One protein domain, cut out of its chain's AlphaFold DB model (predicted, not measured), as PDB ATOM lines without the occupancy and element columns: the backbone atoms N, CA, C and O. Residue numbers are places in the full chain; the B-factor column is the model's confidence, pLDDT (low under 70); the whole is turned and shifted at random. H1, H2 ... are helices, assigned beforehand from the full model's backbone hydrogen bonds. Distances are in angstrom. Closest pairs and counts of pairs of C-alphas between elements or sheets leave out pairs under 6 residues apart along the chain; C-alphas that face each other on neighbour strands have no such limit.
ATOM      1  N   THR A 360     110.524 -34.692   6.411       89.06
ATOM      2  CA  THR A 360     109.334 -34.520   5.570       89.06
ATOM      3  C   THR A 360     108.226 -35.514   5.938       89.06
ATOM      4  O   THR A 360     108.467 -36.552   6.558       89.06
ATOM      5  N   GLU A 361     106.982 -35.227   5.530       87.56
ATOM      6  CA  GLU A 361     105.837 -36.124   5.775       87.56
ATOM      7  C   GLU A 361     106.094 -37.541   5.228       87.56
ATOM      8  O   GLU A 361     105.788 -38.530   5.896       87.56
ATOM      9  N   ASP A 362     106.687 -37.650   4.037       87.88
ATOM     10  CA  ASP A 362     106.975 -38.938   3.399       87.88
ATOM     11  C   ASP A 362     108.083 -39.713   4.134       87.88
ATOM     12  O   ASP A 362     107.963 -40.927   4.316       87.88
ATOM     13  N   GLU A 363     109.128 -39.027   4.610       88.00
ATOM     14  CA  GLU A 363     110.192 -39.625   5.431       88.00
ATOM     15  C   GLU A 363     109.653 -40.129   6.768       88.00
ATOM     16  O   GLU A 363     109.918 -41.268   7.154       88.00
ATOM     17  N   PHE A 364     108.810 -39.334   7.429       85.00
ATOM     18  CA  PHE A 364     108.166 -39.730   8.677       85.00
ATOM     19  C   PHE A 364     107.272 -40.961   8.495       85.00
ATOM     20  O   PHE A 364     107.337 -41.897   9.290       85.00
ATOM     21  N   VAL A 365     106.441 -40.983   7.448       85.44
ATOM     22  CA  VAL A 365     105.554 -42.116   7.135       85.44
ATOM     23  C   VAL A 365     106.363 -43.369   6.797       85.44
ATOM     24  O   VAL A 365     106.008 -44.468   7.229       85.44
ATOM     25  N   HIS A 366     107.459 -43.221   6.050       84.25
ATOM     26  CA  HIS A 366     108.347 -44.335   5.742       84.25
ATOM     27  C   HIS A 366     108.990 -44.908   7.009       84.25
ATOM     28  O   HIS A 366     108.917 -46.118   7.237       84.25
ATOM     29  N   ALA A 367     109.541 -44.041   7.860       79.25
ATOM     30  CA  ALA A 367     110.162 -44.428   9.120       79.25
ATOM     31  C   ALA A 367     109.170 -45.096  10.080       79.25
ATOM     32  O   ALA A 367     109.466 -46.136  10.667       79.25
ATOM     33  N   ALA A 368     107.959 -44.551  10.176       78.31
ATOM     34  CA  ALA A 368     106.846 -45.119  10.925       78.31
ATOM     35  C   ALA A 368     106.477 -46.544  10.479       78.31
ATOM     36  O   ALA A 368     106.157 -47.396  11.314       78.31
ATOM     37  N   ALA A 369     106.524 -46.808   9.171       78.56
ATOM     38  CA  ALA A 369     106.245 -48.124   8.610       78.56
ATOM     39  C   ALA A 369     107.394 -49.119   8.856       78.56
ATOM     40  O   ALA A 369     107.140 -50.309   9.058       78.56
ATOM     41  N   SER A 370     108.647 -48.654   8.845       75.50
ATOM     42  CA  SER A 370     109.816 -49.498   9.121       75.50
ATOM     43  C   SER A 370     110.035 -49.766  10.609       75.50
ATOM     44  O   SER A 370     110.460 -50.866  10.969       75.50
ATOM     45  N   GLU A 371     109.724 -48.800  11.478       71.62
ATOM     46  CA  GLU A 371     109.961 -48.877  12.919       71.62
ATOM     47  C   GLU A 371     108.731 -48.426  13.740       71.62
ATOM     48  O   GLU A 371     108.662 -47.306  14.256       71.62
ATOM     49  N   PRO A 372     107.756 -49.331  13.956       67.31
ATOM     50  CA  PRO A 372     106.501 -49.009  14.647       67.31
ATOM     51  C   PRO A 372     106.671 -48.589  16.116       67.31
ATOM     52  O   PRO A 372     105.768 -47.994  16.707       67.31
ATOM     53  N   LEU A 373     107.814 -48.910  16.731       63.19
ATOM     54  CA  LEU A 373     108.106 -48.579  18.129       63.19
ATOM     55  C   LEU A 373     108.262 -47.072  18.347       63.19
ATOM     56  O   LEU A 373     107.927 -46.578  19.425       63.19
ATOM     57  N   VAL A 374     108.718 -46.333  17.331       62.78
ATOM     58  CA  VAL A 374     108.866 -44.880  17.442       62.78
ATOM     59  C   VAL A 374     107.504 -44.198  17.403       62.78
ATOM     60  O   VAL A 374     107.213 -43.347  18.244       62.78
ATOM     61  N   LEU A 375     106.602 -44.647  16.528       65.56
ATOM     62  CA  LEU A 375     105.209 -44.213  16.593       65.56
ATOM     63  C   LEU A 375     104.556 -44.580  17.922       65.56
ATOM     64  O   LEU A 375     103.776 -43.796  18.463       65.56
ATOM     65  N   GLU A 376     104.896 -45.727  18.513       68.25
ATOM     66  CA  GLU A 376     104.414 -46.071  19.850       68.25
ATOM     67  C   GLU A 376     104.896 -45.065  20.915       68.25
ATOM     68  O   GLU A 376     104.155 -44.765  21.856       68.25
ATOM     69  N   ALA A 377     106.107 -44.521  20.770       65.56
ATOM     70  CA  ALA A 377     106.636 -43.463  21.627       65.56
ATOM     71  C   ALA A 377     105.931 -42.118  21.385       65.56
ATOM     72  O   ALA A 377     105.461 -41.510  22.343       65.56
ATOM     73  N   LEU A 378     105.759 -41.705  20.125       64.94
ATOM     74  CA  LEU A 378     105.095 -40.449  19.730       64.94
ATOM     75  C   LEU A 378     103.583 -40.441  19.982       64.94
ATOM     76  O   LEU A 378     102.960 -39.391  20.113       64.94
ATOM     77  N   SER A 379     102.974 -41.615  20.115       68.38
ATOM     78  CA  SER A 379     101.549 -41.769  20.417       68.38
ATOM     79  C   SER A 379     101.236 -41.807  21.916       68.38
ATOM     80  O   SER A 379     100.085 -41.603  22.309       68.38
ATOM     81  N   LYS A 380     102.220 -42.100  22.782       68.94
ATOM     82  CA  LYS A 380     102.084 -42.021  24.251       68.94
ATOM     83  C   LYS A 380     101.727 -40.620  24.783       68.94
ATOM     84  O   LYS A 380     100.881 -40.572  25.678       68.94
ATOM     85  N   PRO A 381     102.256 -39.498  24.262       62.97
ATOM     86  CA  PRO A 381     101.856 -38.165  24.716       62.97
ATOM     87  C   PRO A 381     100.407 -37.806  24.358       62.97
ATOM     88  O   PRO A 381      99.844 -36.897  24.959       62.97
ATOM     89  N   LEU A 382      99.755 -38.547  23.450       64.69
ATOM     90  CA  LEU A 382      98.315 -38.403  23.201       64.69
ATOM     91  C   LEU A 382      97.440 -39.192  24.194       64.69
ATOM     92  O   LEU A 382      96.216 -39.221  24.057       64.69
ATOM     93  N   THR A 383      98.030 -39.870  25.184       63.72
ATOM     94  CA  THR A 383      97.245 -40.512  26.247       63.72
ATOM     95  C   THR A 383      96.567 -39.458  27.124       63.72
ATOM     96  O   THR A 383      97.052 -38.338  27.264       63.72
ATOM     97  N   PHE A 384      95.399 -39.798  27.679       62.47
ATOM     98  CA  PHE A 384      94.553 -38.840  28.397       62.47
ATOM     99  C   PHE A 384      95.325 -38.043  29.450       62.47
ATOM    100  O   PHE A 384      95.987 -38.620  30.316       62.47
ATOM    101  N   ASN A 385      95.144 -36.723  29.432       60.50
ATOM    102  CA  ASN A 385      95.646 -35.838  30.474       60.50
ATOM    103  C   ASN A 385      95.096 -36.263  31.856       60.50
ATOM    104  O   ASN A 385      93.969 -36.750  31.997       60.50
ATOM    105  N   SER A 386      95.874 -36.025  32.914       53.75
ATOM    106  CA  SER A 386      95.443 -36.155  34.313       53.75
ATOM    107  C   SER A 386      94.141 -35.408  34.652       53.75
ATOM    108  O   SER A 386      93.461 -35.788  35.604       53.75
ATOM    109  N   ASN A 387      93.755 -34.397  33.862       58.91
ATOM    110  CA  ASN A 387      92.530 -33.613  34.056       58.91
ATOM    111  C   ASN A 387      91.275 -34.181  33.362       58.91
ATOM    112  O   ASN A 387      90.181 -33.645  33.553       58.91
ATOM    113  N   THR A 388      91.374 -35.260  32.574       68.50
ATOM    114  CA  THR A 388      90.219 -35.803  31.838       68.50
ATOM    115  C   THR A 388      89.272 -36.562  32.779       68.50
ATOM    116  O   THR A 388      89.500 -37.734  33.103       68.50
ATOM    117  N   ASN A 389      88.187 -35.911  33.219       80.75
ATOM    118  CA  ASN A 389      87.199 -36.515  34.121       80.75
ATOM    119  C   ASN A 389      86.355 -37.612  33.430       80.75
ATOM    120  O   ASN A 389      86.327 -37.748  32.206       80.75
ATOM    121  N   PHE A 390      85.633 -38.408  34.225       84.81
ATOM    122  CA  PHE A 390      84.805 -39.503  33.704       84.81
ATOM    123  C   PHE A 390      83.763 -39.034  32.671       84.81
ATOM    124  O   PHE A 390      83.580 -39.694  31.653       84.81
ATOM    125  N   GLN A 391      83.105 -37.896  32.909       86.00
ATOM    126  CA  GLN A 391      82.061 -37.359  32.024       86.00
ATOM    127  C   GLN A 391      82.616 -36.936  30.658       86.00
ATOM    128  O   GLN A 391      82.014 -37.233  29.627       86.00
ATOM    129  N   LEU A 392      83.791 -36.308  30.643       87.94
ATOM    130  CA  LEU A 392      84.503 -35.931  29.432       87.94
ATOM    131  C   LEU A 392      84.907 -37.173  28.637       87.94
ATOM    132  O   LEU A 392      84.655 -37.236  27.442       87.94
ATOM    133  N   ARG A 393      85.426 -38.212  29.306       87.06
ATOM    134  CA  ARG A 393      85.739 -39.493  28.648       87.06
ATOM    135  C   ARG A 393      84.506 -40.148  28.028       87.06
ATOM    136  O   ARG A 393      84.608 -40.685  26.932       87.06
ATOM    137  N   GLN A 394      83.348 -40.098  28.694       89.25
ATOM    138  CA  GLN A 394      82.100 -40.596  28.102       89.25
ATOM    139  C   GLN A 394      81.688 -39.766  26.885       89.25
ATOM    140  O   GLN A 394      81.341 -40.339  25.863       89.25
ATOM    141  N   SER A 395      81.788 -38.438  26.959       91.44
ATOM    142  CA  SER A 395      81.445 -37.549  25.839       91.44
ATOM    143  C   SER A 395      82.365 -37.773  24.632       91.44
ATOM    144  O   SER A 395      81.885 -37.884  23.506       91.44
ATOM    145  N   LEU A 396      83.672 -37.931  24.873       91.38
ATOM    146  CA  LEU A 396      84.670 -38.292  23.861       91.38
ATOM    147  C   LEU A 396      84.375 -39.660  23.243       91.38
ATOM    148  O   LEU A 396      84.425 -39.814  22.028       91.38
ATOM    149  N   ARG A 397      84.024 -40.656  24.060       90.62
ATOM    150  CA  ARG A 397      83.650 -41.980  23.562       90.62
ATOM    151  C   ARG A 397      82.397 -41.916  22.689       90.62
ATOM    152  O   ARG A 397      82.419 -42.432  21.576       90.62
ATOM    153  N   THR A 398      81.343 -41.250  23.160       91.31
ATOM    154  CA  THR A 398      80.094 -41.075  22.410       91.31
ATOM    155  C   THR A 398      80.360 -40.414  21.066       91.31
ATOM    156  O   THR A 398      79.918 -40.935  20.047       91.31
ATOM    157  N   ILE A 399      81.114 -39.308  21.028       91.38
ATOM    158  CA  ILE A 399      81.379 -38.626  19.758       91.38
ATOM    159  C   ILE A 399      82.259 -39.472  18.828       91.38
ATOM    160  O   ILE A 399      81.985 -39.529  17.635       91.38
ATOM    161  N   THR A 400      83.237 -40.210  19.365       91.25
ATOM    162  CA  THR A 400      84.084 -41.134  18.585       91.25
ATOM    163  C   THR A 400      83.236 -42.215  17.904       91.25
ATOM    164  O   THR A 400      83.392 -42.475  16.711       91.25
ATOM    165  N   GLU A 401      82.288 -42.810  18.636       90.25
ATOM    166  CA  GLU A 401      81.361 -43.819  18.108       90.25
ATOM    167  C   GLU A 401      80.365 -43.215  17.095       90.25
ATOM    168  O   GLU A 401      80.100 -43.823  16.055       90.25
ATOM    169  N   ARG A 402      79.834 -42.007  17.353       91.19
ATOM    170  CA  ARG A 402      78.882 -41.312  16.462       91.19
ATOM    171  C   ARG A 402      79.505 -40.900  15.131       91.19
ATOM    172  O   ARG A 402      78.857 -41.042  14.096       91.19
ATOM    173  N   LEU A 403      80.757 -40.448  15.155       88.88
ATOM    174  CA  LEU A 403      81.532 -40.112  13.960       88.88
ATOM    175  C   LEU A 403      82.007 -41.351  13.192       88.88
ATOM    176  O   LEU A 403      82.485 -41.210  12.074       88.88
ATOM    177  N   LYS A 404      81.895 -42.555  13.782       88.38
ATOM    178  CA  LYS A 404      82.567 -43.771  13.291       88.38
ATOM    179  C   LYS A 404      84.044 -43.495  13.007       88.38
ATOM    180  O   LYS A 404      84.547 -43.820  11.937       88.38
ATOM    181  N   LEU A 405      84.688 -42.829  13.962       89.44
ATOM    182  CA  LEU A 405      85.993 -42.222  13.767       89.44
ATOM    183  C   LEU A 405      87.041 -43.273  13.384       89.44
ATOM    184  O   LEU A 405      87.191 -44.287  14.065       89.44
ATOM    185  N   ASP A 406      87.784 -42.986  12.324       89.62
ATOM    186  CA  ASP A 406      89.023 -43.658  11.952       89.62
ATOM    187  C   ASP A 406      90.138 -42.610  11.787       89.62
ATOM    188  O   ASP A 406      89.906 -41.404  11.921       89.62
ATOM    189  N   TRP A 407      91.370 -43.056  11.527       89.12
ATOM    190  CA  TRP A 407      92.503 -42.141  11.360       89.12
ATOM    191  C   TRP A 407      92.365 -41.224  10.137       89.12
ATOM    192  O   TRP A 407      92.898 -40.118  10.159       89.12
ATOM    193  N   SER A 408      91.604 -41.627   9.114       90.38
ATOM    194  CA  SER A 408      91.340 -40.809   7.925       90.38
ATOM    195  C   SER A 408      90.436 -39.625   8.269       90.38
ATOM    196  O   SER A 408      90.766 -38.482   7.968       90.38
ATOM    197  N   ILE A 409      89.320 -39.886   8.956       91.69
ATOM    198  CA  ILE A 409      88.398 -38.851   9.436       91.69
ATOM    199  C   ILE A 409      89.116 -37.956  10.444       91.69
ATOM    200  O   ILE A 409      88.975 -36.738  10.395       91.69
ATOM    201  N   MET A 410      89.915 -38.541  11.338       91.56
ATOM    202  CA  MET A 410      90.705 -37.777  12.298       91.56
ATOM    203  C   MET A 410      91.674 -36.805  11.605       91.56
ATOM    204  O   MET A 410      91.770 -35.644  12.004       91.56
ATOM    205  N   LEU A 411      92.364 -37.262  10.556       91.00
ATOM    206  CA  LEU A 411      93.241 -36.426   9.742       91.00
ATOM    207  C   LEU A 411      92.464 -35.284   9.069       91.00
ATOM    208  O   LEU A 411      92.905 -34.142   9.141       91.00
ATOM    209  N   SER A 412      91.289 -35.558   8.498       93.56
ATOM    210  CA  SER A 412      90.448 -34.517   7.887       93.56
ATOM    211  C   SER A 412      89.943 -33.485   8.904       93.56
ATOM    212  O   SER A 412      90.003 -32.288   8.642       93.56
ATOM    213  N   ILE A 413      89.527 -33.915  10.104       93.75
ATOM    214  CA  ILE A 413      89.138 -32.983  11.176       93.75
ATOM    215  C   ILE A 413      90.334 -32.101  11.570       93.75
ATOM    216  O   ILE A 413      90.168 -30.897  11.760       93.75
ATOM    217  N   LEU A 414      91.538 -32.671  11.692       91.69
ATOM    218  CA  LEU A 414      92.748 -31.900  11.985       91.69
ATOM    219  C   LEU A 414      93.043 -30.866  10.890       91.69
ATOM    220  O   LEU A 414      93.349 -29.723  11.218       91.69
ATOM    221  N   GLU A 415      92.930 -31.240   9.615       91.00
ATOM    222  CA  GLU A 415      93.108 -30.322   8.482       91.00
ATOM    223  C   GLU A 415      92.114 -29.155   8.535       91.00
ATOM    224  O   GLU A 415      92.527 -28.001   8.411       91.00
ATOM    225  N   ASP A 416      90.835 -29.425   8.803       93.38
ATOM    226  CA  ASP A 416      89.808 -28.385   8.918       93.38
ATOM    227  C   ASP A 416      90.053 -27.452  10.109       93.38
ATOM    228  O   ASP A 416      89.904 -26.233   9.993       93.38
ATOM    229  N   VAL A 417      90.464 -27.998  11.259       91.50
ATOM    230  CA  VAL A 417      90.849 -27.196  12.433       91.50
ATOM    231  C   VAL A 417      92.080 -26.347  12.116       91.50
ATOM    232  O   VAL A 417      92.149 -25.178  12.513       91.50
ATOM    233  N   ASN A 418      93.041 -26.905  11.379       89.25
ATOM    234  CA  ASN A 418      94.234 -26.187  10.973       89.25
ATOM    235  C   ASN A 418      93.919 -25.065   9.982       89.25
ATOM    236  O   ASN A 418      94.460 -23.975  10.143       89.25
ATOM    237  N   GLU A 419      93.037 -25.272   9.012       89.62
ATOM    238  CA  GLU A 419      92.655 -24.207   8.083       89.62
ATOM    239  C   GLU A 419      91.823 -23.125   8.791       89.62
ATOM    240  O   GLU A 419      92.075 -21.937   8.595       89.62
ATOM    241  N   ALA A 420      90.911 -23.507   9.693       89.44
ATOM    242  CA  ALA A 420      90.090 -22.561  10.454       89.44
ATOM    243  C   ALA A 420      90.907 -21.643  11.384       89.44
ATOM    244  O   ALA A 420      90.512 -20.507  11.626       89.44
ATOM    245  N   THR A 421      92.054 -22.109  11.892       86.94
ATOM    246  CA  THR A 421      92.920 -21.339  12.813       86.94
ATOM    247  C   THR A 421      94.143 -20.712  12.137       86.94
ATOM    248  O   THR A 421      94.959 -20.059  12.791       86.94
ATOM    249  N   LYS A 422      94.278 -20.865  10.817       85.31
ATOM    250  CA  LYS A 422      95.447 -20.435  10.042       85.31
ATOM    251  C   LYS A 422      95.747 -18.947  10.153       85.31
ATOM    252  O   LYS A 422      96.901 -18.582  10.354       85.31
ATOM    253  N   GLU A 423      94.731 -18.094  10.029       80.69
ATOM    254  CA  GLU A 423      94.919 -16.639  10.095       80.69
ATOM    255  C   GLU A 423      95.488 -16.207  11.453       80.69
ATOM    256  O   GLU A 423      96.430 -15.416  11.506       80.69
ATOM    257  N   GLU A 424      94.973 -16.777  12.545       79.19
ATOM    258  CA  GLU A 424      95.428 -16.472  13.906       79.19
ATOM    259  C   GLU A 424      96.858 -16.973  14.138       79.19
ATOM    260  O   GLU A 424      97.694 -16.218  14.635       79.19
ATOM    261  N   ARG A 425      97.189 -18.188  13.681       78.12
ATOM    262  CA  ARG A 425      98.554 -18.728  13.791       78.12
ATOM    263  C   ARG A 425      99.583 -17.937  12.989       78.12
ATOM    264  O   ARG A 425     100.678 -17.694  13.487       78.12
ATOM    265  N   VAL A 426      99.248 -17.516  11.767       79.44
ATOM    266  CA  VAL A 426     100.153 -16.705  10.932       79.44
ATOM    267  C   VAL A 426     100.429 -15.354  11.592       79.44
ATOM    268  O   VAL A 426     101.570 -14.893  11.578       79.44
ATOM    269  N   LEU A 427      99.417 -14.732  12.203       79.62
ATOM    270  CA  LEU A 427      99.598 -13.492  12.956       79.62
ATOM    271  C   LEU A 427     100.482 -13.699  14.191       79.62
ATOM    272  O   LEU A 427     101.414 -12.925  14.398       79.62
ATOM    273  N   GLU A 428     100.250 -14.756  14.972       75.12
ATOM    274  CA  GLU A 428     101.091 -15.081  16.130       75.12
ATOM    275  C   GLU A 428     102.548 -15.357  15.736       75.12
ATOM    276  O   GLU A 428     103.468 -14.899  16.412       75.12
ATOM    277  N   ALA A 429     102.772 -16.070  14.630       73.44
ATOM    278  CA  ALA A 429     104.109 -16.331  14.109       73.44
ATOM    279  C   ALA A 429     104.816 -15.034  13.675       73.44
ATOM    280  O   ALA A 429     105.986 -14.830  13.996       73.44
ATOM    281  N   GLN A 430     104.101 -14.121  13.008       75.25
ATOM    282  CA  GLN A 430     104.635 -12.811  12.619       75.25
ATOM    283  C   GLN A 430     104.954 -11.925  13.829       75.25
ATOM    284  O   GLN A 430     105.988 -11.256  13.842       75.25
ATOM    285  N   GLU A 431     104.096 -11.918  14.854       75.12
ATOM    286  CA  GLU A 431     104.356 -11.206  16.111       75.12
ATOM    287  C   GLU A 431     105.598 -11.764  16.816       75.12
ATOM    288  O   GLU A 431     106.450 -10.986  17.253       75.12
ATOM    289  N   ARG A 432     105.750 -13.094  16.867       69.00
ATOM    290  CA  ARG A 432     106.937 -13.747  17.439       69.00
ATOM    291  C   ARG A 432     108.213 -13.413  16.675       69.00
ATOM    292  O   ARG A 432     109.203 -13.063  17.309       69.00
ATOM    293  N   ASP A 433     108.196 -13.450  15.345       69.12
ATOM    294  CA  ASP A 433     109.344 -13.053  14.518       69.12
ATOM    295  C   ASP A 433     109.737 -11.581  14.765       69.12
ATOM    296  O   ASP A 433     110.917 -11.235  14.865       69.12
ATOM    297  N   LEU A 434     108.751 -10.702  14.973       74.12
ATOM    298  CA  LEU A 434     108.990  -9.304  15.339       74.12
ATOM    299  C   LEU A 434     109.592  -9.152  16.751       74.12
ATOM    300  O   LEU A 434     110.470  -8.308  16.969       74.12
ATOM    301  N   MET A 435     109.137  -9.961  17.711       67.50
ATOM    302  CA  MET A 435     109.651  -9.992  19.087       67.50
ATOM    303  C   MET A 435     111.079 -10.551  19.153       67.50
ATOM    304  O   MET A 435     111.946  -9.949  19.792       67.50
ATOM    305  N   ALA A 436     111.362 -11.616  18.400       63.81
ATOM    306  CA  ALA A 436     112.699 -12.188  18.265       63.81
ATOM    307  C   ALA A 436     113.687 -11.155  17.696       63.81
ATOM    308  O   ALA A 436     114.777 -10.956  18.233       63.81
ATOM    309  N   LYS A 437     113.271 -10.395  16.674       65.88
ATOM    310  CA  LYS A 437     114.073  -9.313  16.073       65.88
ATOM    311  C   LYS A 437     114.316  -8.118  16.995       65.88
ATOM    312  O   LYS A 437     115.285  -7.387  16.794       65.88
ATOM    313  N   THR A 438     113.457  -7.886  17.987       63.66
ATOM    314  CA  THR A 438     113.578  -6.756  18.926       63.66
ATOM    315  C   THR A 438     114.318  -7.107  20.219       63.66
ATOM    316  O   THR A 438     114.536  -6.221  21.048       63.66
ATOM    317  N   GLY A 439     114.771  -8.358  20.381       54.56
ATOM    318  CA  GLY A 439     115.584  -8.796  21.523       54.56
ATOM    319  C   GLY A 439     114.848  -8.763  22.866       54.56
ATOM    320  O   GLY A 439     115.485  -8.809  23.920       54.56
ATOM    321  N   GLN A 440     113.517  -8.649  22.851       45.09
ATOM    322  CA  GLN A 440     112.683  -8.718  24.043       45.09
ATOM    323  C   GLN A 440     112.127 -10.136  24.179       45.09
ATOM    324  O   GLN A 440     111.134 -10.473  23.549       45.09
ATOM    325  N   VAL A 441     112.744 -10.896  25.091       41.44
ATOM    326  CA  VAL A 441     112.275 -12.175  25.655       41.44
ATOM    327  C   VAL A 441     112.552 -13.415  24.791       41.44
ATOM    328  O   VAL A 441     112.158 -13.505  23.635       41.44
ATOM    329  N   ILE A 442     113.213 -14.401  25.411       42.34
ATOM    330  CA  ILE A 442     113.257 -15.796  24.955       42.34
ATOM    331  C   ILE A 442     111.835 -16.326  25.133       42.34
ATOM    332  O   ILE A 442     111.391 -16.543  26.261       42.34
ATOM    333  N   VAL A 443     111.083 -16.430  24.041       40.72
ATOM    334  CA  VAL A 443     109.722 -16.964  24.090       40.72
ATOM    335  C   VAL A 443     109.840 -18.470  24.284       40.72
ATOM    336  O   VAL A 443     110.258 -19.197  23.386       40.72
ATOM    337  N   GLU A 444     109.511 -18.924  25.489       43.25
ATOM    338  CA  GLU A 444     109.283 -20.329  25.796       43.25
ATOM    339  C   GLU A 444     108.290 -20.886  24.763       43.25
ATOM    340  O   GLU A 444     107.146 -20.440  24.691       43.25
ATOM    341  N   TYR A 445     108.763 -21.769  23.877       45.91
ATOM    342  CA  TYR A 445     107.942 -22.343  22.813       45.91
ATOM    343  C   TYR A 445     106.849 -23.234  23.418       45.91
ATOM    344  O   TYR A 445     107.099 -24.387  23.774       45.91
ATOM    345  N   GLU A 446     105.656 -22.666  23.576       55.31
ATOM    346  CA  GLU A 446     104.444 -23.350  24.016       55.31
ATOM    347  C   GLU A 446     103.637 -23.768  22.770       55.31
ATOM    348  O   GLU A 446     103.469 -22.953  21.855       55.31
ATOM    349  N   PRO A 447     103.159 -25.024  22.680       60.31
ATOM    350  CA  PRO A 447     102.428 -25.496  21.509       60.31
ATOM    351  C   PRO A 447     101.194 -24.609  21.260       60.31
ATOM    352  O   PRO A 447     100.403 -24.405  22.188       60.31
ATOM    353  N   PRO A 448     101.001 -24.076  20.034       66.81
ATOM    354  CA  PRO A 448      99.929 -23.136  19.747       66.81
ATOM    355  C   PRO A 448      98.579 -23.740  20.114       66.81
ATOM    356  O   PRO A 448      98.194 -24.826  19.667       66.81
ATOM    357  N   SER A 449      97.839 -23.001  20.939       71.00
ATOM    358  CA  SER A 449      96.422 -23.276  21.130       71.00
ATOM    359  C   SER A 449      95.761 -23.142  19.757       71.00
ATOM    360  O   SER A 449      96.065 -22.208  19.026       71.00
ATOM    361  N   ALA A 450      94.896 -24.080  19.371       83.81
ATOM    362  CA  ALA A 450      94.085 -23.965  18.157       83.81
ATOM    363  C   ALA A 450      92.688 -23.474  18.571       83.81
ATOM    364  O   ALA A 450      91.796 -24.302  18.789       83.81
ATOM    365  N   PRO A 451      92.501 -22.167  18.837       87.81
ATOM    366  CA  PRO A 451      91.299 -21.678  19.482       87.81
ATOM    367  C   PRO A 451      90.156 -21.584  18.465       87.81
ATOM    368  O   PRO A 451      90.226 -20.828  17.504       87.81
ATOM    369  N   LEU A 452      89.061 -22.301  18.706       89.50
ATOM    370  CA  LEU A 452      87.849 -22.175  17.891       89.50
ATOM    371  C   LEU A 452      86.705 -21.571  18.691       89.50
ATOM    372  O   LEU A 452      86.513 -21.861  19.878       89.50
ATOM    373  N   THR A 453      85.901 -20.747  18.028       91.75
ATOM    374  CA  THR A 453      84.607 -20.324  18.560       91.75
ATOM    375  C   THR A 453      83.640 -21.506  18.616       91.75
ATOM    376  O   THR A 453      83.807 -22.518  17.934       91.75
ATOM    377  N   SER A 454      82.572 -21.374  19.409       91.50
ATOM    378  CA  SER A 454      81.534 -22.411  19.469       91.50
ATOM    379  C   SER A 454      80.951 -22.708  18.083       91.50
ATOM    380  O   SER A 454      80.765 -23.870  17.739       91.50
ATOM    381  N   ALA A 455      80.718 -21.685  17.257       90.94
ATOM    382  CA  ALA A 455      80.154 -21.877  15.923       90.94
ATOM    383  C   ALA A 455      81.097 -22.670  15.004       90.94
ATOM    384  O   ALA A 455      80.654 -23.623  14.372       90.94
ATOM    385  N   GLU A 456      82.385 -22.321  14.965       92.88
ATOM    386  CA  GLU A 456      83.385 -23.023  14.146       92.88
ATOM    387  C   GLU A 456      83.557 -24.474  14.593       92.88
ATOM    388  O   GLU A 456      83.483 -25.376  13.762       92.88
ATOM    389  N   PHE A 457      83.689 -24.706  15.904       93.62
ATOM    390  CA  PHE A 457      83.802 -26.050  16.466       93.62
ATOM    391  C   PHE A 457      82.619 -26.933  16.055       93.62
ATOM    392  O   PHE A 457      82.807 -28.022  15.517       93.62
ATOM    393  N   HIS A 458      81.386 -26.456  16.250       93.00
ATOM    394  CA  HIS A 458      80.204 -27.227  15.869       93.00
ATOM    395  C   HIS A 458      80.129 -27.426  14.349       93.00
ATOM    396  O   HIS A 458      79.841 -28.535  13.908       93.00
ATOM    397  N   ASN A 459      80.419 -26.398  13.544       93.19
ATOM    398  CA  ASN A 459      80.369 -26.489  12.084       93.19
ATOM    399  C   ASN A 459      81.353 -27.516  11.517       93.19
ATOM    400  O   ASN A 459      80.996 -28.209  10.569       93.19
ATOM    401  N   ILE A 460      82.563 -27.620  12.072       93.62
ATOM    402  CA  ILE A 460      83.534 -28.646  11.670       93.62
ATOM    403  C   ILE A 460      83.000 -30.023  12.069       93.62
ATOM    404  O   ILE A 460      82.804 -30.882  11.219       93.62
ATOM    405  N   MET A 461      82.656 -30.222  13.344       92.81
ATOM    406  CA  MET A 461      82.248 -31.542  13.841       92.81
ATOM    407  C   MET A 461      80.959 -32.071  13.185       92.81
ATOM    408  O   MET A 461      80.837 -33.273  12.954       92.81
ATOM    409  N   PHE A 462      80.005 -31.198  12.839       92.31
ATOM    410  CA  PHE A 462      78.770 -31.595  12.154       92.31
ATOM    411  C   PHE A 462      78.985 -32.076  10.714       92.31
ATOM    412  O   PHE A 462      78.153 -32.842  10.232       92.31
ATOM    413  N   GLN A 463      80.070 -31.686  10.038       92.00
ATOM    414  CA  GLN A 463      80.367 -32.176   8.682       92.00
ATOM    415  C   GLN A 463      80.670 -33.678   8.663       92.00
ATOM    416  O   GLN A 463      80.376 -34.354   7.679       92.00
ATOM    417  N   TYR A 464      81.197 -34.198   9.771       92.00
ATOM    418  CA  TYR A 464      81.606 -35.592   9.915       92.00
ATOM    419  C   TYR A 464      80.556 -36.465  10.622       92.00
ATOM    420  O   TYR A 464      80.717 -37.681  10.715       92.00
ATOM    421  N   LEU A 465      79.457 -35.879  11.113       89.44
ATOM    422  CA  LEU A 465      78.370 -36.627  11.744       89.44
ATOM    423  C   LEU A 465      77.433 -37.237  10.697       89.44
ATOM    424  O   LEU A 465      76.767 -36.538   9.933       89.44
ATOM    425  N   HIS A 466      77.308 -38.563  10.723       80.12
ATOM    426  CA  HIS A 466      76.295 -39.279   9.956       80.12
ATOM    427  C   HIS A 466      74.952 -39.269  10.705       80.12
ATOM    428  O   HIS A 466      74.872 -39.745  11.838       80.12
ATOM    429  N   ASP A 467      73.898 -38.757  10.061       82.44
ATOM    430  CA  ASP A 467      72.537 -38.627  10.611       82.44
ATOM    431  C   ASP A 467      72.492 -37.911  11.984       82.44
ATOM    432  O   ASP A 467      72.349 -38.567  13.026       82.44
ATOM    433  N   PRO A 468      72.612 -36.565  12.010       83.44
ATOM    434  CA  PRO A 468      72.679 -35.789  13.248       83.44
ATOM    435  C   PRO A 468      71.432 -35.959  14.127       83.44
ATOM    436  O   PRO A 468      70.301 -35.743  13.682       83.44
ATOM    437  N   HIS A 469      71.640 -36.304  15.396       83.56
ATOM    438  CA  HIS A 469      70.610 -36.386  16.430       83.56
ATOM    439  C   HIS A 469      70.630 -35.130  17.316       83.56
ATOM    440  O   HIS A 469      71.650 -34.453  17.443       83.56
ATOM    441  N   ALA A 470      69.518 -34.835  17.996       80.88
ATOM    442  CA  ALA A 470      69.435 -33.711  18.937       80.88
ATOM    443  C   ALA A 470      70.480 -33.801  20.074       80.88
ATOM    444  O   ALA A 470      70.990 -32.783  20.539       80.88
ATOM    445  N   ASP A 471      70.841 -35.024  20.472       83.75
ATOM    446  CA  ASP A 471      71.818 -35.298  21.536       83.75
ATOM    447  C   ASP A 471      73.274 -35.047  21.107       83.75
ATOM    448  O   ASP A 471      74.132 -34.796  21.958       83.75
ATOM    449  N   ASP A 472      73.567 -35.058  19.800       88.31
ATOM    450  CA  ASP A 472      74.918 -34.775  19.297       88.31
ATOM    451  C   ASP A 472      75.292 -33.315  19.569       88.31
ATOM    452  O   ASP A 472      76.402 -33.027  20.008       88.31
ATOM    453  N   GLY A 473      74.332 -32.395  19.410       88.44
ATOM    454  CA  GLY A 473      74.523 -30.986  19.750       88.44
ATOM    455  C   GLY A 473      74.823 -30.778  21.238       88.44
ATOM    456  O   GLY A 473      75.693 -29.984  21.585       88.44
ATOM    457  N   HIS A 474      74.160 -31.526  22.126       89.44
ATOM    458  CA  HIS A 474      74.452 -31.485  23.562       89.44
ATOM    459  C   HIS A 474      75.849 -32.032  23.877       89.44
ATOM    460  O   HIS A 474      76.601 -31.395  24.615       89.44
ATOM    461  N   THR A 475      76.221 -33.155  23.262       91.56
ATOM    462  CA  THR A 475      77.542 -33.779  23.436       91.56
ATOM    463  C   THR A 475      78.664 -32.849  22.968       91.56
ATOM    464  O   THR A 475      79.632 -32.628  23.697       91.56
ATOM    465  N   LEU A 476      78.521 -32.238  21.786       92.12
ATOM    466  CA  LEU A 476      79.478 -31.263  21.255       92.12
ATOM    467  C   LEU A 476      79.564 -30.008  22.130       92.12
ATOM    468  O   LEU A 476      80.657 -29.496  22.371       92.12
ATOM    469  N   GLN A 477      78.440 -29.543  22.673       91.44
ATOM    470  CA  GLN A 477      78.419 -28.382  23.557       91.44
ATOM    471  C   GLN A 477      79.111 -28.649  24.903       91.44
ATOM    472  O   GLN A 477      79.742 -27.737  25.453       91.44
ATOM    473  N   ASP A 478      78.997 -29.863  25.438       90.75
ATOM    474  CA  ASP A 478      79.684 -30.281  26.663       90.75
ATOM    475  C   ASP A 478      81.192 -30.441  26.432       90.75
ATOM    476  O   ASP A 478      81.987 -29.948  27.237       90.75
ATOM    477  N   LEU A 479      81.591 -31.020  25.292       91.19
ATOM    478  CA  LEU A 479      82.989 -31.070  24.852       91.19
ATOM    479  C   LEU A 479      83.568 -29.657  24.707       91.19
ATOM    480  O   LEU A 479      84.581 -29.343  25.326       91.19
ATOM    481  N   PHE A 480      82.885 -28.762  23.991       91.69
ATOM    482  CA  PHE A 480      83.321 -27.376  23.813       91.69
ATOM    483  C   PHE A 480      83.590 -26.673  25.153       91.69
ATOM    484  O   PHE A 480      84.625 -26.027  25.331       91.69
ATOM    485  N   LYS A 481      82.686 -26.825  26.132       89.19
ATOM    486  CA  LYS A 481      82.853 -26.228  27.469       89.19
ATOM    487  C   LYS A 481      84.069 -26.785  28.201       89.19
ATOM    488  O   LYS A 481      84.773 -26.010  28.846       89.19
ATOM    489  N   ALA A 482      84.317 -28.090  28.097       88.19
ATOM    490  CA  ALA A 482      85.455 -28.734  28.748       88.19
ATOM    491  C   ALA A 482      86.800 -28.172  28.253       88.19
ATOM    492  O   ALA A 482      87.703 -27.969  29.062       88.19
ATOM    493  N   TYR A 483      86.901 -27.833  26.964       88.50
ATOM    494  CA  TYR A 483      88.128 -27.297  26.357       88.50
ATOM    495  C   TYR A 483      88.203 -25.761  26.313       88.50
ATOM    496  O   TYR A 483      89.199 -25.207  25.854       88.50
ATOM    497  N   SER A 484      87.191 -25.048  26.820       86.62
ATOM    498  CA  SER A 484      87.165 -23.572  26.868       86.62
ATOM    499  C   SER A 484      87.722 -22.970  28.172       86.62
ATOM    500  O   SER A 484      87.843 -21.752  28.283       86.62
ATOM    501  N   GLY A 485      88.009 -23.795  29.190       65.62
ATOM    502  CA  GLY A 485      88.238 -23.346  30.574       65.62
ATOM    503  C   GLY A 485      89.664 -22.923  30.952       65.62
ATOM    504  O   GLY A 485      89.821 -22.227  31.953       65.62
ATOM    505  N   ASN A 486      90.683 -23.299  30.172       61.22
ATOM    506  CA  ASN A 486      92.098 -23.171  30.561       61.22
ATOM    507  C   ASN A 486      92.901 -22.138  29.746       61.22
ATOM    508  O   ASN A 486      94.127 -22.180  29.759       61.22
ATOM    509  N   ASN A 487      92.249 -21.210  29.036       62.97
ATOM    510  CA  ASN A 487      92.978 -20.228  28.227       62.97
ATOM    511  C   ASN A 487      93.623 -19.138  29.096       62.97
ATOM    512  O   ASN A 487      92.931 -18.299  29.678       62.97
ATOM    513  N   THR A 488      94.955 -19.157  29.162       59.12
ATOM    514  CA  THR A 488      95.802 -18.128  29.783       59.12
ATOM    515  C   THR A 488      95.839 -16.845  28.949       59.12
ATOM    516  O   THR A 488      95.976 -15.758  29.512       59.12
ATOM    517  N   ASP A 489      95.637 -16.950  27.629       67.56
ATOM    518  CA  ASP A 489      95.613 -15.815  26.705       67.56
ATOM    519  C   ASP A 489      94.246 -15.087  26.713       67.56
ATOM    520  O   ASP A 489      93.210 -15.688  26.386       67.56
ATOM    521  N   PRO A 490      94.207 -13.773  27.024       70.62
ATOM    522  CA  PRO A 490      93.000 -12.951  26.935       70.62
ATOM    523  C   PRO A 490      92.304 -12.975  25.563       70.62
ATOM    524  O   PRO A 490      91.084 -12.798  25.511       70.62
ATOM    525  N   ARG A 491      93.051 -13.186  24.468       70.81
ATOM    526  CA  ARG A 491      92.542 -13.250  23.084       70.81
ATOM    527  C   ARG A 491      91.698 -14.499  22.826       70.81
ATOM    528  O   ARG A 491      90.768 -14.461  22.023       70.81
ATOM    529  N   ASN A 492      91.954 -15.568  23.576       75.88
ATOM    530  CA  ASN A 492      91.296 -16.864  23.409       75.88
ATOM    531  C   ASN A 492      90.141 -17.082  24.400       75.88
ATOM    532  O   ASN A 492      89.643 -18.196  24.594       75.88
ATOM    533  N   ARG A 493      89.672 -16.006  25.041       77.69
ATOM    534  CA  ARG A 493      88.591 -16.062  26.024       77.69
ATOM    535  C   ARG A 493      87.277 -16.503  25.379       77.69
ATOM    536  O   ARG A 493      86.737 -15.823  24.514       77.69
ATOM    537  N   GLY A 494      86.723 -17.615  25.862       81.12
ATOM    538  CA  GLY A 494      85.475 -18.176  25.335       81.12
ATOM    539  C   GLY A 494      85.637 -18.959  24.028       81.12
ATOM    540  O   GLY A 494      84.626 -19.345  23.444       81.12
ATOM    541  N   LYS A 495      86.878 -19.202  23.590       87.12
ATOM    542  CA  LYS A 495      87.216 -20.159  22.534       87.12
ATOM    543  C   LYS A 495      87.703 -21.469  23.158       87.12
ATOM    544  O   LYS A 495      88.366 -21.450  24.199       87.12
ATOM    545  N   ALA A 496      87.389 -22.592  22.520       87.25
ATOM    546  CA  ALA A 496      87.865 -23.907  22.929       87.25
ATOM    547  C   ALA A 496      89.256 -24.176  22.349       87.25
ATOM    548  O   ALA A 496      89.473 -23.962  21.156       87.25
ATOM    549  N   ASN A 497      90.180 -24.683  23.170       88.62
ATOM    550  CA  ASN A 497      91.468 -25.172  22.688       88.62
ATOM    551  C   ASN A 497      91.262 -26.507  21.959       88.62
ATOM    552  O   ASN A 497      91.196 -27.574  22.574       88.62
ATOM    553  N   CYS A 498      91.146 -26.443  20.633       89.00
ATOM    554  CA  CYS A 498      90.845 -27.615  19.822       89.00
ATOM    555  C   CYS A 498      92.051 -28.541  19.641       89.00
ATOM    556  O   CYS A 498      91.864 -29.705  19.311       89.00
ATOM    557  N   ARG A 499      93.271 -28.081  19.944       86.44
ATOM    558  CA  ARG A 499      94.471 -28.932  19.966       86.44
ATOM    559  C   ARG A 499      94.384 -29.952  21.103       86.44
ATOM    560  O   ARG A 499      94.588 -31.140  20.878       86.44
ATOM    561  N   GLU A 500      93.991 -29.502  22.297       85.69
ATOM    562  CA  GLU A 500      93.742 -30.368  23.461       85.69
ATOM    563  C   GLU A 500      92.584 -31.347  23.208       85.69
ATOM    564  O   GLU A 500      92.674 -32.522  23.568       85.69
ATOM    565  N   PHE A 501      91.518 -30.883  22.547       89.50
ATOM    566  CA  PHE A 501      90.408 -31.740  22.128       89.50
ATOM    567  C   PHE A 501      90.857 -32.833  21.151       89.50
ATOM    568  O   PHE A 501      90.567 -34.003  21.384       89.50
ATOM    569  N   LEU A 502      91.584 -32.472  20.087       90.19
ATOM    570  CA  LEU A 502      92.085 -33.423  19.090       90.19
ATOM    571  C   LEU A 502      93.060 -34.433  19.701       90.19
ATOM    572  O   LEU A 502      92.976 -35.617  19.380       90.19
ATOM    573  N   ARG A 503      93.920 -33.999  20.633       86.75
ATOM    574  CA  ARG A 503      94.794 -34.894  21.406       86.75
ATOM    575  C   ARG A 503      93.981 -35.955  22.148       86.75
ATOM    576  O   ARG A 503      94.238 -37.148  22.004       86.75
ATOM    577  N   ASP A 504      92.994 -35.529  22.934       88.00
ATOM    578  CA  ASP A 504      92.185 -36.436  23.752       88.00
ATOM    579  C   ASP A 504      91.271 -37.331  22.891       88.00
ATOM    580  O   ASP A 504      91.032 -38.492  23.239       88.00
ATOM    581  N   LEU A 505      90.785 -36.822  21.753       89.31
ATOM    582  CA  LEU A 505      90.018 -37.591  20.773       89.31
ATOM    583  C   LEU A 505      90.895 -38.664  20.101       89.31
ATOM    584  O   LEU A 505      90.450 -39.801  19.949       89.31
ATOM    585  N   ALA A 506      92.153 -38.349  19.775       87.62
ATOM    586  CA  ALA A 506      93.124 -39.304  19.230       87.62
ATOM    587  C   ALA A 506      93.495 -40.381  20.253       87.62
ATOM    588  O   ALA A 506      93.537 -41.568  19.924       87.62
ATOM    589  N   GLY A 507      93.683 -39.989  21.515       84.75
ATOM    590  CA  GLY A 507      93.861 -40.925  22.625       84.75
ATOM    591  C   GLY A 507      92.662 -41.861  22.807       84.75
ATOM    592  O   GLY A 507      92.838 -43.057  23.064       84.75
ATOM    593  N   MET A 508      91.436 -41.350  22.625       86.69
ATOM    594  CA  MET A 508      90.214 -42.161  22.652       86.69
ATOM    595  C   MET A 508      90.154 -43.149  21.495       86.69
ATOM    596  O   MET A 508      89.935 -44.337  21.736       86.69
ATOM    597  N   LEU A 509      90.406 -42.687  20.267       86.88
ATOM    598  CA  LEU A 509      90.458 -43.538  19.081       86.88
ATOM    599  C   LEU A 509      91.459 -44.679  19.279       86.88
ATOM    600  O   LEU A 509      91.094 -45.845  19.154       86.88
ATOM    601  N   ARG A 510      92.682 -44.359  19.712       81.94
ATOM    602  CA  ARG A 510      93.724 -45.351  20.007       81.94
ATOM    603  C   ARG A 510      93.314 -46.354  21.087       81.94
ATOM    604  O   ARG A 510      93.685 -47.515  21.013       81.94
ATOM    605  N   THR A 511      92.559 -45.926  22.098       81.19
ATOM    606  CA  THR A 511      92.079 -46.830  23.160       81.19
ATOM    607  C   THR A 511      91.008 -47.801  22.649       81.19
ATOM    608  O   THR A 511      90.870 -48.903  23.180       81.19
ATOM    609  N   LEU A 512      90.223 -47.392  21.648       81.12
ATOM    610  CA  LEU A 512      89.139 -48.192  21.075       81.12
ATOM    611  C   LEU A 512      89.613 -49.107  19.936       81.12
ATOM    612  O   LEU A 512      89.053 -50.188  19.756       81.12
ATOM    613  N   VAL A 513      90.639 -48.696  19.189       74.50
ATOM    614  CA  VAL A 513      91.266 -49.494  18.132       74.50
ATOM    615  C   VAL A 513      92.249 -50.478  18.777       74.50
ATOM    616  O   VAL A 513      93.319 -50.103  19.241       74.50
ATOM    617  N   LEU A 514      91.853 -51.754  18.853       58.72
ATOM    618  CA  LEU A 514      92.651 -52.830  19.464       58.72
ATOM    619  C   LEU A 514      93.838 -53.277  18.596       58.72
ATOM    620  O   LEU A 514      94.788 -53.854  19.129       58.72
ATOM    621  N   ASP A 515      93.786 -53.016  17.288       57.22
ATOM    622  CA  ASP A 515      94.850 -53.373  16.355       57.22
ATOM    623  C   ASP A 515      95.929 -52.285  16.363       57.22
ATOM    624  O   ASP A 515      95.678 -51.111  16.103       57.22
ATOM    625  N   SER A 516      97.148 -52.689  16.713       54.06
ATOM    626  CA  SER A 516      98.324 -51.816  16.859       54.06
ATOM    627  C   SER A 516      98.961 -51.439  15.518       54.06
ATOM    628  O   SER A 516     100.061 -50.882  15.500       54.06
ATOM    629  N   ASP A 517      98.308 -51.785  14.410       56.50
ATOM    630  CA  ASP A 517      98.801 -51.511  13.071       56.50
ATOM    631  C   ASP A 517      98.621 -50.018  12.806       56.50
ATOM    632  O   ASP A 517      97.529 -49.520  12.525       56.50
ATOM    633  N   HIS A 518      99.719 -49.286  12.962       62.84
ATOM    634  CA  HIS A 518      99.796 -47.889  12.586       62.84
ATOM    635  C   HIS A 518      99.661 -47.820  11.061       62.84
ATOM    636  O   HIS A 518     100.604 -48.114  10.330       62.84
ATOM    637  N   ASN A 519      98.463 -47.495  10.579       74.75
ATOM    638  CA  ASN A 519      98.243 -47.259   9.161       74.75
ATOM    639  C   ASN A 519      98.918 -45.948   8.716       74.75
ATOM    640  O   ASN A 519      99.332 -45.109   9.525       74.75
ATOM    641  N   GLU A 520      99.047 -45.781   7.403       84.31
ATOM    642  CA  GLU A 520      99.648 -44.598   6.782       84.31
ATOM    643  C   GLU A 520      98.958 -43.309   7.257       84.31
ATOM    644  O   GLU A 520      99.613 -42.314   7.561       84.31
ATOM    645  N   GLU A 521      97.634 -43.350   7.417       86.06
ATOM    646  CA  GLU A 521      96.820 -42.228   7.882       86.06
ATOM    647  C   GLU A 521      97.103 -41.853   9.343       86.06
ATOM    648  O   GLU A 521      97.153 -40.669   9.672       86.06
ATOM    649  N   CYS A 522      97.347 -42.834  10.214       85.00
ATOM    650  CA  CYS A 522      97.762 -42.612  11.600       85.00
ATOM    651  C   CYS A 522      99.126 -41.911  11.660       85.00
ATOM    652  O   CYS A 522      99.296 -40.929  12.381       85.00
ATOM    653  N   SER A 523     100.075 -42.356  10.830       84.50
ATOM    654  CA  SER A 523     101.411 -41.754  10.723       84.50
ATOM    655  C   SER A 523     101.335 -40.303  10.236       84.50
ATOM    656  O   SER A 523     101.916 -39.412  10.853       84.50
ATOM    657  N   ARG A 524     100.541 -40.039   9.190       88.50
ATOM    658  CA  ARG A 524     100.285 -38.677   8.691       88.50
ATOM    659  C   ARG A 524      99.594 -37.793   9.721       88.50
ATOM    660  O   ARG A 524      99.948 -36.624   9.858       88.50
ATOM    661  N   PHE A 525      98.628 -38.335  10.466       87.94
ATOM    662  CA  PHE A 525      97.988 -37.601  11.552       87.94
ATOM    663  C   PHE A 525      99.010 -37.176  12.601       87.94
ATOM    664  O   PHE A 525      99.033 -36.003  12.955       87.94
ATOM    665  N   TYR A 526      99.873 -38.085  13.065       84.50
ATOM    666  CA  TYR A 526     100.919 -37.733  14.026       84.50
ATOM    667  C   TYR A 526     101.856 -36.667  13.475       84.50
ATOM    668  O   TYR A 526     102.077 -35.673  14.158       84.50
ATOM    669  N   PHE A 527     102.334 -36.827  12.240       86.19
ATOM    670  CA  PHE A 527     103.184 -35.832  11.595       86.19
ATOM    671  C   PHE A 527     102.544 -34.437  11.643       86.19
ATOM    672  O   PHE A 527     103.102 -33.519  12.232       86.19
ATOM    673  N   ARG A 528     101.310 -34.292  11.147       86.06
ATOM    674  CA  ARG A 528     100.613 -32.991  11.081       86.06
ATOM    675  C   ARG A 528     100.086 -32.481  12.419       86.06
ATOM    676  O   ARG A 528      99.821 -31.292  12.589       86.06
ATOM    677  N   PHE A 529      99.858 -33.377  13.373       84.00
ATOM    678  CA  PHE A 529      99.487 -33.004  14.732       84.00
ATOM    679  C   PHE A 529     100.702 -32.482  15.509       84.00
ATOM    680  O   PHE A 529     100.528 -31.859  16.550       84.00
ATOM    681  N   PHE A 530     101.920 -32.704  15.028       79.44
ATOM    682  CA  PHE A 530     103.149 -32.281  15.688       79.44
ATOM    683  C   PHE A 530     103.931 -31.238  14.895       79.44
ATOM    684  O   PHE A 530     104.657 -30.471  15.508       79.44
ATOM    685  N   ASP A 531     103.692 -31.143  13.592       81.88
ATOM    686  CA  ASP A 531     103.947 -29.953  12.787       81.88
ATOM    687  C   ASP A 531     103.074 -28.810  13.340       81.88
ATOM    688  O   ASP A 531     101.834 -28.811  13.261       81.88
ATOM    689  N   TYR A 532     103.710 -27.895  14.063       72.00
ATOM    690  CA  TYR A 532     103.002 -26.854  14.801       72.00
ATOM    691  C   TYR A 532     102.808 -25.600  13.953       72.00
ATOM    692  O   TYR A 532     101.759 -24.948  14.061       72.00
ATOM    693  N   ASP A 533     103.784 -25.256  13.117       73.06
ATOM    694  CA  ASP A 533     103.722 -24.093  12.234       73.06
ATOM    695  C   ASP A 533     103.023 -24.392  10.891       73.06
ATOM    696  O   ASP A 533     102.582 -23.463  10.207       73.06
ATOM    697  N   ASN A 534     102.731 -25.670  10.624       77.81
ATOM    698  CA  ASN A 534     102.067 -26.197   9.432       77.81
ATOM    699  C   ASN A 534     102.861 -25.953   8.145       77.81
ATOM    700  O   ASN A 534     102.263 -25.756   7.076       77.81
ATOM    701  N   ASP A 535     104.189 -25.945   8.230       83.12
ATOM    702  CA  ASP A 535     105.067 -25.798   7.073       83.12
ATOM    703  C   ASP A 535     105.329 -27.130   6.332       83.12
ATOM    704  O   ASP A 535     105.904 -27.125   5.239       83.12
ATOM    705  N   ARG A 536     104.790 -28.245   6.853       84.94
ATOM    706  CA  ARG A 536     104.949 -29.629   6.367       84.94
ATOM    707  C   ARG A 536     106.355 -30.194   6.518       84.94
ATOM    708  O   ARG A 536     106.695 -31.171   5.843       84.94
ATOM    709  N   GLN A 537     107.145 -29.613   7.398       85.06
ATOM    710  CA  GLN A 537     108.444 -30.099   7.801       85.06
ATOM    711  C   GLN A 537     108.408 -30.264   9.316       85.06
ATOM    712  O   GLN A 537     107.771 -29.506  10.030       85.06
ATOM    713  N   MET A 538     109.051 -31.310   9.816       81.94
ATOM    714  CA  MET A 538     109.208 -31.491  11.249       81.94
ATOM    715  C   MET A 538     110.666 -31.268  11.601       81.94
ATOM    716  O   MET A 538     111.549 -32.042  11.220       81.94
ATOM    717  N   THR A 539     110.910 -30.184  12.324       78.50
ATOM    718  CA  THR A 539     112.244 -29.830  12.803       78.50
ATOM    719  C   THR A 539     112.639 -30.663  14.022       78.50
ATOM    720  O   THR A 539     111.806 -31.277  14.704       78.50
TER     721      THR A 539
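This is residues 360 to 539 of the 599 residues of the protein "Calmodulin" of Aphanomyces stellatus (UniProt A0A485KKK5). A body of crossed helices, with H8 and H4 in its middle, has H3, H6 and H7 to one side and H1, H2 and H9 to the other, while the longest helix, H5, leads away from the end of H4 as an arm. Residues 439 to 453 fold back from the tip of H5 to the body. The printed part has 180 residues with nine named helices, H1 to H9 in chain order, and no named strand; its class is all helix. It is compact, with a radius of gyration of the C-alphas of 16.9 A, and spans 51 by 42 by 29 A.

H5, residues 422 to 438, is 24.4 A long from C-alpha 422 at (95.447, -20.435, 10.042) to C-alpha 438 at (113.578, -6.756, 18.926). Before it come H4, residues 407 to 420, 19.7 A; H3, residues 390 to 402, 18.3 A; H2, residues 372 to 382; and H1, residues 361 to 370, beginning at C-alpha 361 (105.837, -36.124, 5.775). After it come H6, residues 454 to 463; H7, residues 470 to 483, 21.1 A; H8, residues 498 to 512, 20.7 A; and H9, residues 520 to 530, ending at C-alpha 530 (103.149, -32.281, 15.688).

H5 touches no helix; H4 and H5 meet only through their link. H8 is the hub, touching four helices. With residues 504 to 509 alone it touches H3, about perpendicular at 76 degrees, the closest C-alphas being those of Leu 396 and Leu 505, 6.2 A apart. With residues 503 to 507 alone it touches H2, closest at the C-alphas of Leu 382 and Gly 507, 5.2 A. Its residues 498 to 501 touch residues 479 to 483 of H7, closest at the C-alphas of Tyr 483 and Phe 501, 6.5 A. H8 and H4 only just touch, with 3 pairs of C-alphas within 8 A, closest at Leu 414 and Leu 502, 7.3 A, a shallow tilt of 3 degrees, opposite ways. H4 touches H9 at a shallow tilt of 31 degrees, the same way, closest at the C-alphas of Leu 411 and Phe 525, 5.2 A. H1 touches H9, closest at the C-alphas of Val 365 and Ser 523, 5.5 A. H6 touches H7, closest at the C-alphas of His 458 and Leu 476, 6.8 A. Every O i to N i+4 pair is within hydrogen-bond range in H1, H3, H4, H5, H8 and H9; the counts are 5 of 7 in H2, 5 of 6 in H6 and 9 of 10 in H7.

The C-alphas farthest apart, those of Gly 439 and Asp 467, are 53.5 A from each other. The printed part has no cut. The links H5 to H6 and H7 to H8 are long, and their residues 451 to 452 and 496 to 497 form a short antiparallel pairing. The mean pLDDT of the printed part is 79.6; 43 residues are under 70, among them 372 to 388 and 435 to 448.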